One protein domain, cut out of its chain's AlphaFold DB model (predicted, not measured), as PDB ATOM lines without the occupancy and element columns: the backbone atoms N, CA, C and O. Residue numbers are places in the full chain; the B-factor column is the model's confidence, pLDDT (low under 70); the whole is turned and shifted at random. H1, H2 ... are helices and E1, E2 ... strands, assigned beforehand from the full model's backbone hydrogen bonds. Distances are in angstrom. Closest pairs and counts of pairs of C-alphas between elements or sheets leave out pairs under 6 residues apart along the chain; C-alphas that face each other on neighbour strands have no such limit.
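What this domain is: This is residues 31 to 103 of the 225 residues of the protein "Hypothetical protein" of Alexandrium catenella (UniProt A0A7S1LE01). One long helix, H1, runs along one side and makes the longest axis, and the rest of the printed part folds back beside it: a long link returns from its last residues toward its first ones, the small helices H2 and H3 follow, and a two-stranded hairpin, E1 and E2, ends the arrangement. H2 packs on residues 33 to 37 of H1, while the hairpin lies with E2 nearer than E1 to residues 41 to 49 of H1, and H3 sits by E1. The printed part has 73 residues, with three named helices and then two named strands in the order H1, H2, H3, E1, E2; the sheet is antiparallel and the class is mixed, helices and strands. The whole is compact, with a radius of gyration of the C-alphas of 11.9 A, and its outline, 36 by 24 by 22 A, is only just elongated.

How they stand to each other: H1, residues 31 to 51, touches H2, residues 71 to 74, with its residues 33 to 37 alone; the closest C-alphas are those of Lys 33 and Ala 73, 5.8 A apart. H2 and H3, residues 77 to 83, are close but not clearly touching, the closest C-alphas being those of Leu 74 and Phe 80, 6.4 A apart. H1 and H3 are near each other, with 6 pairs of C-alphas within 10 A. The closest C-alphas of H3 and E1, residues 88 to 92, are those of Ile 81 and Phe 88, 6.4 A apart. E1 and E2, residues 98 to 102, form an antiparallel hairpin, their directions 159 degrees apart; N 89 and O 101 are 2.8 A apart and N 99 and O 91 2.8 A, both within hydrogen-bond range. The closest C-alphas of H1 and E2 are those of Arg 45 and Ile 102, 7.2 A apart. H1 and E1 are apart, and so are H3 and E2. In H1 and H3 every O i to N i+4 pair is within hydrogen-bond range; H2 is too short for such a pair.

Where its parts are: H1 begins at C-alpha 31, (170.060, 175.938, 132.376), and reaches C-alpha 51 at (173.199, 152.205, 151.436), 30.6 A away. H2 is 5.4 A long and H3 10.1 A, each from first to last C-alpha. E1 measures 12.7 A and E2 13.4 A, and E2 ends at C-alpha 102, (164.473, 160.367, 150.635).

The domain as a whole: The C-alphas farthest apart are those of Ala 31 and Gly 57, at 37.1 A. The printed part has no cut. The link from H1 to H2, residues 52 to 70, is long, and the other three links are tight. The mean pLDDT of the printed part is 92.6, and no printed residue is under 70.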
ATOM      1  N   ALA A  31     170.281 177.230 133.023       95.88
ATOM      2  CA  ALA A  31     170.060 175.938 132.376       95.88
ATOM      3  C   ALA A  31     171.115 174.892 132.775       95.88
ATOM      4  O   ALA A  31     170.794 173.733 133.011       95.88
ATOM      5  N   GLU A  32     172.384 175.288 132.888       95.31
ATOM      6  CA  GLU A  32     173.446 174.377 133.323       95.31
ATOM      7  C   GLU A  32     173.323 174.023 134.809       95.31
ATOM      8  O   GLU A  32     173.529 172.869 135.180       95.31
ATOM      9  N   LYS A  33     172.903 174.978 135.653       95.50
ATOM     10  CA  LYS A  33     172.607 174.706 137.068       95.50
ATOM     11  C   LYS A  33     171.505 173.666 137.227       95.50
ATOM     12  O   LYS A  33     171.666 172.763 138.035       95.50
ATOM     13  N   GLU A  34     170.425 173.755 136.457       96.50
ATOM     14  CA  GLU A  34     169.332 172.777 136.518       96.50
ATOM     15  C   GLU A  34     169.781 171.378 136.084       96.50
ATOM     16  O   GLU A  34     169.445 170.395 136.744       96.50
ATOM     17  N   ARG A  35     170.603 171.273 135.029       97.62
ATOM     18  CA  ARG A  35     171.166 169.982 134.596       97.62
ATOM     19  C   ARG A  35     172.071 169.369 135.664       97.62
ATOM     20  O   ARG A  35     171.932 168.190 135.965       97.62
ATOM     21  N   LEU A  36     172.952 170.177 136.261       96.69
ATOM     22  CA  LEU A  36     173.825 169.737 137.352       96.69
ATOM     23  C   LEU A  36     173.036 169.378 138.614       96.69
ATOM     24  O   LEU A  36     173.413 168.447 139.317       96.69
ATOM     25  N   ALA A  37     171.950 170.095 138.909       97.12
ATOM     26  CA  ALA A  37     171.072 169.784 140.030       97.12
ATOM     27  C   ALA A  37     170.369 168.437 139.831       97.12
ATOM     28  O   ALA A  37     170.312 167.645 140.767       97.12
ATOM     29  N   ALA A  38     169.867 168.158 138.623       97.50
ATOM     30  CA  ALA A  38     169.252 166.875 138.298       97.50
ATOM     31  C   ALA A  38     170.248 165.713 138.455       97.50
ATOM     32  O   ALA A  38     169.944 164.761 139.164       97.50
ATOM     33  N   GLU A  39     171.458 165.844 137.899       97.00
ATOM     34  CA  GLU A  39     172.515 164.831 138.034       97.00
ATOM     35  C   GLU A  39     172.905 164.603 139.505       97.00
ATOM     36  O   GLU A  39     172.993 163.466 139.959       97.00
ATOM     37  N   ALA A  40     173.061 165.683 140.279       97.12
ATOM     38  CA  ALA A  40     173.336 165.605 141.709       97.12
ATOM     39  C   ALA A  40     172.222 164.883 142.485       97.12
ATOM     40  O   ALA A  40     172.506 164.096 143.384       97.12
ATOM     41  N   ILE A  41     170.956 165.164 142.166       96.94
ATOM     42  CA  ILE A  41     169.806 164.511 142.798       96.94
ATOM     43  C   ILE A  41     169.817 163.007 142.521       96.94
ATOM     44  O   ILE A  41     169.577 162.235 143.450       96.94
ATOM     45  N   ASP A  42     170.086 162.608 141.280       96.94
ATOM     46  CA  ASP A  42     170.105 161.201 140.885       96.94
ATOM     47  C   ASP A  42     171.245 160.447 141.591       96.94
ATOM     48  O   ASP A  42     170.992 159.400 142.181       96.94
ATOM     49  N   GLU A  43     172.450 161.028 141.662       96.44
ATOM     50  CA  GLU A  43     173.602 160.438 142.371       96.44
ATOM     51  C   GLU A  43     173.328 160.264 143.877       96.44
ATOM     52  O   GLU A  43     173.599 159.215 144.463       96.44
ATOM     53  N   ILE A  44     172.733 161.277 144.520       95.44
ATOM     54  CA  ILE A  44     172.363 161.202 145.942       95.44
ATOM     55  C   ILE A  44     171.296 160.129 146.168       95.44
ATOM     56  O   ILE A  44     171.335 159.419 147.175       95.44
ATOM     57  N   ARG A  45     170.326 160.021 145.260       95.25
ATOM     58  CA  ARG A  45     169.240 159.054 145.369       95.25
ATOM     59  C   ARG A  45     169.746 157.625 145.204       95.25
ATOM     60  O   ARG A  45     169.408 156.796 146.039       95.25
ATOM     61  N   GLU A  46     170.570 157.364 144.192       95.50
ATOM     62  CA  GLU A  46     171.176 156.049 143.960       95.50
ATOM     63  C   GLU A  46     171.971 155.595 145.188       95.50
ATOM     64  O   GLU A  46     171.770 154.489 145.687       95.50
ATOM     65  N   PHE A  47     172.774 156.491 145.769       93.31
ATOM     66  CA  PHE A  47     173.504 156.186 146.996       93.31
ATOM     67  C   PHE A  47     172.583 155.871 148.184       93.31
ATOM     68  O   PHE A  47     172.848 154.944 148.952       93.31
ATOM     69  N   LEU A  48     171.506 156.642 148.374       92.62
ATOM     70  CA  LEU A  48     170.547 156.401 149.459       92.62
ATOM     71  C   LEU A  48     169.756 155.100 149.256       92.62
ATOM     72  O   LEU A  48     169.381 154.465 150.239       92.62
ATOM     73  N   GLU A  49     169.520 154.690 148.010       92.75
ATOM     74  CA  GLU A  49     168.905 153.403 147.675       92.75
ATOM     75  C   GLU A  49     169.880 152.231 147.901       92.75
ATOM     76  O   GLU A  49     169.466 151.198 148.430       92.75
ATOM     77  N   GLU A  50     171.172 152.396 147.592       93.38
ATOM     78  CA  GLU A  50     172.214 151.377 147.801       93.38
ATOM     79  C   GLU A  50     172.542 151.166 149.288       93.38
ATOM     80  O   GLU A  50     172.572 150.037 149.784       93.38
ATOM     81  N   VAL A  51     172.792 152.255 150.021       89.62
ATOM     82  CA  VAL A  51     173.199 152.205 151.436       89.62
ATOM     83  C   VAL A  51     171.998 152.039 152.370       89.62
ATOM     84  O   VAL A  51     172.137 151.518 153.483       89.62
ATOM     85  N   GLY A  52     170.812 152.445 151.921       86.75
ATOM     86  CA  GLY A  52     169.596 152.473 152.720       86.75
ATOM     87  C   GLY A  52     169.585 153.609 153.747       86.75
ATOM     88  O   GLY A  52     170.290 154.614 153.631       86.75
ATOM     89  N   GLU A  53     168.757 153.465 154.790       81.75
ATOM     90  CA  GLU A  53     168.675 154.466 155.857       81.75
ATOM     91  C   GLU A  53     170.027 154.623 156.570       81.75
ATOM     92  O   GLU A  53     170.520 153.699 157.226       81.75
ATOM     93  N   GLN A  54     170.593 155.834 156.502       84.62
ATOM     94  CA  GLN A  54     171.781 156.188 157.270       84.62
ATOM     95  C   GLN A  54     171.559 155.903 158.759       84.62
ATOM     96  O   GLN A  54     170.643 156.431 159.401       84.62
ATOM     97  N   LYS A  55     172.425 155.054 159.317       82.94
ATOM     98  CA  LYS A  55     172.390 154.711 160.737       82.94
ATOM     99  C   LYS A  55     172.894 155.897 161.564       82.94
ATOM    100  O   LYS A  55     173.860 156.547 161.163       82.94
ATOM    101  N   PRO A  56     172.299 156.154 162.740       79.44
ATOM    102  CA  PRO A  56     172.777 157.212 163.620       79.44
ATOM    103  C   PRO A  56     174.233 156.947 164.026       79.44
ATOM    104  O   PRO A  56     174.570 155.828 164.425       79.44
ATOM    105  N   GLY A  57     175.076 157.975 163.930       82.50
ATOM    106  CA  GLY A  57     176.516 157.895 164.191       82.50
ATOM    107  C   GLY A  57     177.386 157.545 162.979       82.50
ATOM    108  O   GLY A  57     178.604 157.471 163.129       82.50
ATOM    109  N   GLN A  58     176.806 157.336 161.791       87.38
ATOM    110  CA  GLN A  58     177.590 157.372 160.556       87.38
ATOM    111  C   GLN A  58     177.783 158.811 160.071       87.38
ATOM    112  O   GLN A  58     176.880 159.632 160.238       87.38
ATOM    113  N   PRO A  59     178.940 159.121 159.456       88.00
ATOM    114  CA  PRO A  59     179.172 160.441 158.897       88.00
ATOM    115  C   PRO A  59     178.127 160.757 157.812       88.00
ATOM    116  O   PRO A  59     177.702 159.850 157.085       88.00
ATOM    117  N   PRO A  60     177.718 162.030 157.676       89.56
ATOM    118  CA  PRO A  60     176.797 162.447 156.629       89.56
ATOM    119  C   PRO A  60     177.353 162.079 155.256       89.56
ATOM    120  O   PRO A  60     178.533 162.292 154.968       89.56
ATOM    121  N   TYR A  61     176.493 161.542 154.395       91.88
ATOM    122  CA  TYR A  61     176.892 161.236 153.036       91.88
ATOM    123  C   TYR A  61     177.045 162.531 152.251       91.88
ATOM    124  O   TYR A  61     176.103 163.318 152.133       91.88
ATOM    125  N   VAL A  62     178.242 162.728 151.714       93.69
ATOM    126  CA  VAL A  62     178.558 163.801 150.782       93.69
ATOM    127  C   VAL A  62     179.246 163.148 149.588       93.69
ATOM    128  O   VAL A  62     180.290 162.520 149.793       93.69
ATOM    129  N   PRO A  63     178.715 163.297 148.360       94.38
ATOM    130  CA  PRO A  63     179.391 162.810 147.165       94.38
ATOM    131  C   PRO A  63     180.833 163.330 147.113       94.38
ATOM    132  O   PRO A  63     181.074 164.531 147.285       94.38
ATOM    133  N   GLY A  64     181.810 162.445 146.900       93.50
ATOM    134  CA  GLY A  64     183.236 162.809 146.963       93.50
ATOM    135  C   GLY A  64     183.613 163.915 145.968       93.50
ATOM    136  O   GLY A  64     184.404 164.810 146.275       93.50
ATOM    137  N   GLU A  65     182.957 163.912 144.811       93.88
ATOM    138  CA  GLU A  65     183.148 164.877 143.726       93.88
ATOM    139  C   GLU A  65     182.364 166.190 143.928       93.88
ATOM    140  O   GLU A  65     182.512 167.131 143.136       93.88
ATOM    141  N   TRP A  66     181.578 166.327 145.010       95.69
ATOM    142  CA  TRP A  66     180.727 167.502 145.247       95.69
ATOM    143  C   TRP A  66     181.509 168.809 145.198       95.69
ATOM    144  O   TRP A  66     181.096 169.780 144.564       95.69
ATOM    145  N   GLY A  67     182.670 168.836 145.855       94.12
ATOM    146  CA  GLY A  67     183.513 170.024 145.942       94.12
ATOM    147  C   GLY A  67     184.031 170.524 144.592       94.12
ATOM    148  O   GLY A  67     184.311 171.718 144.470       94.12
ATOM    149  N   GLN A  68     184.154 169.637 143.602       94.25
ATOM    150  CA  GLN A  68     184.730 169.945 142.296       94.25
ATOM    151  C   GLN A  68     183.654 170.249 141.253       94.25
ATOM    152  O   GLN A  68     183.748 171.274 140.574       94.25
ATOM    153  N   ARG A  69     182.635 169.383 141.161       94.75
ATOM    154  CA  ARG A  69     181.600 169.428 140.120       94.75
ATOM    155  C   ARG A  69     180.448 170.351 140.503       94.75
ATOM    156  O   ARG A  69     180.176 171.340 139.828       94.75
ATOM    157  N   PHE A  70     179.814 170.067 141.633       96.31
ATOM    158  CA  PHE A  70     178.533 170.672 141.998       96.31
ATOM    159  C   PHE A  70     178.685 171.971 142.787       96.31
ATOM    160  O   PHE A  70     177.944 172.928 142.575       96.31
ATOM    161  N   LYS A  71     179.703 172.068 143.649       95.50
ATOM    162  CA  LYS A  71     179.877 173.196 144.574       95.50
ATOM    163  C   LYS A  71     179.988 174.559 143.890       95.50
ATOM    164  O   LYS A  71     179.563 175.555 144.469       95.50
ATOM    165  N   LYS A  72     180.563 174.623 142.687       93.56
ATOM    166  CA  LYS A  72     180.711 175.882 141.938       93.56
ATOM    167  C   LYS A  72     179.373 176.421 141.430       93.56
ATOM    168  O   LYS A  72     179.169 177.630 141.439       93.56
ATOM    169  N   ALA A  73     178.480 175.531 140.999       95.56
ATOM    170  CA  ALA A  73     177.200 175.890 140.395       95.56
ATOM    171  C   ALA A  73     176.055 175.944 141.421       95.56
ATOM    172  O   ALA A  73     175.271 176.893 141.404       95.56
ATOM    173  N   LEU A  74     175.996 174.946 142.311       96.44
ATOM    174  CA  LEU A  74     174.905 174.690 143.263       96.44
ATOM    175  C   LEU A  74     175.225 175.151 144.692       96.44
ATOM    176  O   LEU A  74     174.333 175.289 145.520       96.44
ATOM    177  N   GLY A  75     176.499 175.405 145.004       95.69
ATOM    178  CA  GLY A  75     176.918 175.867 146.325       95.69
ATOM    179  C   GLY A  75     177.166 174.749 147.353       95.69
ATOM    180  O   GLY A  75     177.503 173.610 147.007       95.69
ATOM    181  N   PRO A  76     177.128 175.076 148.659       96.12
ATOM    182  CA  PRO A  76     177.356 174.105 149.726       96.12
ATOM    183  C   PRO A  76     176.308 172.984 149.712       96.12
ATOM    184  O   PRO A  76     175.116 173.258 149.646       96.12
ATOM    185  N   TYR A  77     176.746 171.732 149.873       96.31
ATOM    186  CA  TYR A  77     175.872 170.552 149.827       96.31
ATOM    187  C   TYR A  77     174.650 170.660 150.747       96.31
ATOM    188  O   TYR A  77     173.514 170.497 150.320       96.31
ATOM    189  N   LYS A  78     174.867 171.053 152.006       95.06
ATOM    190  CA  LYS A  78     173.787 171.222 152.986       95.06
ATOM    191  C   LYS A  78     172.752 172.276 152.565       95.06
ATOM    192  O   LYS A  78     171.583 172.144 152.907       95.06
ATOM    193  N   GLN A  79     173.175 173.321 151.849       96.00
ATOM    194  CA  GLN A  79     172.263 174.340 151.329       96.00
ATOM    195  C   GLN A  79     171.430 173.778 150.175       96.00
ATOM    196  O   GLN A  79     170.216 173.933 150.195       96.00
ATOM    197  N   PHE A  80     172.061 173.053 149.250       97.12
ATOM    198  CA  PHE A  80     171.372 172.391 148.143       97.12
ATOM    199  C   PHE A  80     170.259 171.450 148.628       97.12
ATOM    200  O   PHE A  80     169.132 171.525 148.157       97.12
ATOM    201  N   ILE A  81     170.531 170.625 149.645       96.25
ATOM    202  CA  ILE A  81     169.505 169.748 150.231       96.25
ATOM    203  C   ILE A  81     168.334 170.550 150.826       96.25
ATOM    204  O   ILE A  81     167.181 170.160 150.668       96.25
ATOM    205  N   ARG A  82     168.605 171.683 151.490       94.50
ATOM    206  CA  ARG A  82     167.560 172.551 152.069       94.50
ATOM    207  C   ARG A  82     166.689 173.229 151.009       94.50
ATOM    208  O   ARG A  82     165.548 173.559 151.307       94.50
ATOM    209  N   GLU A  83     167.223 173.446 149.809       96.12
ATOM    210  CA  GLU A  83     166.490 173.997 148.662       96.12
ATOM    211  C   GLU A  83     165.595 172.945 147.977       96.12
ATOM    212  O   GLU A  83     164.692 173.313 147.230       96.12
ATOM    213  N   HIS A  84     165.784 171.652 148.275       96.19
ATOM    214  CA  HIS A  84     165.018 170.540 147.699       96.19
ATOM    215  C   HIS A  84     164.298 169.674 148.756       96.19
ATOM    216  O   HIS A  84     164.498 168.453 148.790       96.19
ATOM    217  N   PRO A  85     163.413 170.263 149.588       94.19
ATOM    218  CA  PRO A  85     162.671 169.524 150.613       94.19
ATOM    219  C   PRO A  85     161.701 168.490 150.020       94.19
ATOM    220  O   PRO A  85     161.360 167.512 150.680       94.19
ATOM    221  N   ASP A  86     161.284 168.677 148.764       93.69
ATOM    222  CA  ASP A  86     160.376 167.764 148.060       93.69
ATOM    223  C   ASP A  86     161.025 166.414 147.742       93.69
ATOM    224  O   ASP A  86     160.330 165.421 147.547       93.69
ATOM    225  N   LYS A  87     162.361 166.382 147.653       95.31
ATOM    226  CA  LYS A  87     163.137 165.183 147.307       95.31
ATOM    227  C   LYS A  87     163.888 164.617 148.499       95.31
ATOM    228  O   LYS A  87     164.057 163.401 148.590       95.31
ATOM    229  N   PHE A  88     164.319 165.480 149.416       94.31
ATOM    230  CA  PHE A  88     165.162 165.091 150.533       94.31
ATOM    231  C   PHE A  88     164.694 165.700 151.851       94.31
ATOM    232  O   PHE A  88     164.399 166.887 151.946       94.31
ATOM    233  N   THR A  89     164.743 164.891 152.906       91.69
ATOM    234  CA  THR A  89     164.526 165.337 154.281       91.69
ATOM    235  C   THR A  89     165.857 165.338 155.019       91.69
ATOM    236  O   THR A  89     166.487 164.293 155.195       91.69
ATOM    237  N   LEU A  90     166.280 166.517 155.472       91.50
ATOM    238  CA  LEU A  90     167.478 166.699 156.286       91.50
ATOM    239  C   LEU A  90     167.098 166.671 157.772       91.50
ATOM    240  O   LEU A  90     166.373 167.548 158.241       91.50
ATOM    241  N   VAL A  91     167.615 165.700 158.523       89.31
ATOM    242  CA  VAL A  91     167.469 165.645 159.984       89.31
ATOM    243  C   VAL A  91     168.799 166.032 160.614       89.31
ATOM    244  O   VAL A  91     169.771 165.284 160.539       89.31
ATOM    245  N   GLU A  92     168.859 167.216 161.215       89.50
ATOM    246  CA  GLU A  92     170.054 167.679 161.925       89.50
ATOM    247  C   GLU A  92     170.135 166.996 163.297       89.50
ATOM    248  O   GLU A  92     169.197 167.072 164.097       89.50
ATOM    249  N   GLU A  93     171.244 166.306 163.571       85.19
ATOM    250  CA  GLU A  93     171.543 165.782 164.903       85.19
ATOM    251  C   GLU A  93     172.334 166.838 165.705       85.19
ATOM    252  O   GLU A  93     172.586 167.955 165.246       85.19
ATOM    253  N   LYS A  94     172.686 166.541 166.959       82.06
ATOM    254  CA  LYS A  94     173.480 167.448 167.794       82.06
ATOM    255  C   LYS A  94     174.873 167.657 167.185       82.06
ATOM    256  O   LYS A  94     175.740 166.812 167.364       82.06
ATOM    257  N   GLY A  95     175.100 168.814 166.563       84.75
ATOM    258  CA  GLY A  95     176.416 169.245 166.079       84.75
ATOM    259  C   GLY A  95     176.439 169.530 164.579       84.75
ATOM    260  O   GLY A  95     175.569 170.229 164.061       84.75
ATOM    261  N   GLU A  96     177.469 169.027 163.896       82.44
ATOM    262  CA  GLU A  96     177.623 169.134 162.435       82.44
ATOM    263  C   GLU A  96     177.088 167.904 161.685       82.44
ATOM    264  O   GLU A  96     176.998 167.928 160.456       82.44
ATOM    265  N   ASP A  97     176.684 166.863 162.417       87.06
ATOM    266  CA  ASP A  97     176.135 165.637 161.855       87.06
ATOM    267  C   ASP A  97     174.684 165.834 161.407       87.06
ATOM    268  O   ASP A  97     173.851 166.442 162.090       87.06
ATOM    269  N   PHE A  98     174.370 165.308 160.229       90.81
ATOM    270  CA  PHE A  98     173.019 165.302 159.692       90.81
ATOM    271  C   PHE A  98     172.740 163.974 159.001       90.81
ATOM    272  O   PHE A  98     173.620 163.372 158.391       90.81
ATOM    273  N   ILE A  99     171.492 163.536 159.098       90.75
ATOM    274  CA  ILE A  99     170.995 162.322 158.465       90.75
ATOM    275  C   ILE A  99     170.158 162.755 157.268       90.75
ATOM    276  O   ILE A  99     169.215 163.539 157.412       90.75
ATOM    277  N   LEU A 100     170.513 162.247 156.092       91.69
ATOM    278  CA  LEU A 100     169.767 162.485 154.862       91.69
ATOM    279  C   LEU A 100     168.783 161.339 154.604       91.69
ATOM    280  O   LEU A 100     169.125 160.170 154.776       91.69
ATOM    281  N   ARG A 101     167.554 161.673 154.206       90.88
ATOM    282  CA  ARG A 101     166.492 160.711 153.873       90.88
ATOM    283  C   ARG A 101     165.810 161.105 152.567       90.88
ATOM    284  O   ARG A 101     165.687 162.296 152.286       90.88
ATOM    285  N   ILE A 102     165.323 160.124 151.809       92.69
ATOM    286  CA  ILE A 102     164.473 160.367 150.635       92.69
ATOM    287  C   ILE A 102     163.091 160.823 151.121       92.69
ATOM    288  O   ILE A 102     162.487 160.201 152.002       92.69
ATOM    289  N   ALA A 103     162.595 161.931 150.570       89.62
ATOM    290  CA  ALA A 103     161.275 162.454 150.893       89.62
ATOM    291  C   ALA A 103     160.187 161.445 150.492       89.62
ATOM    292  O   ALA A 103     160.256 160.799 149.449       89.62
TER     293      ALA A 103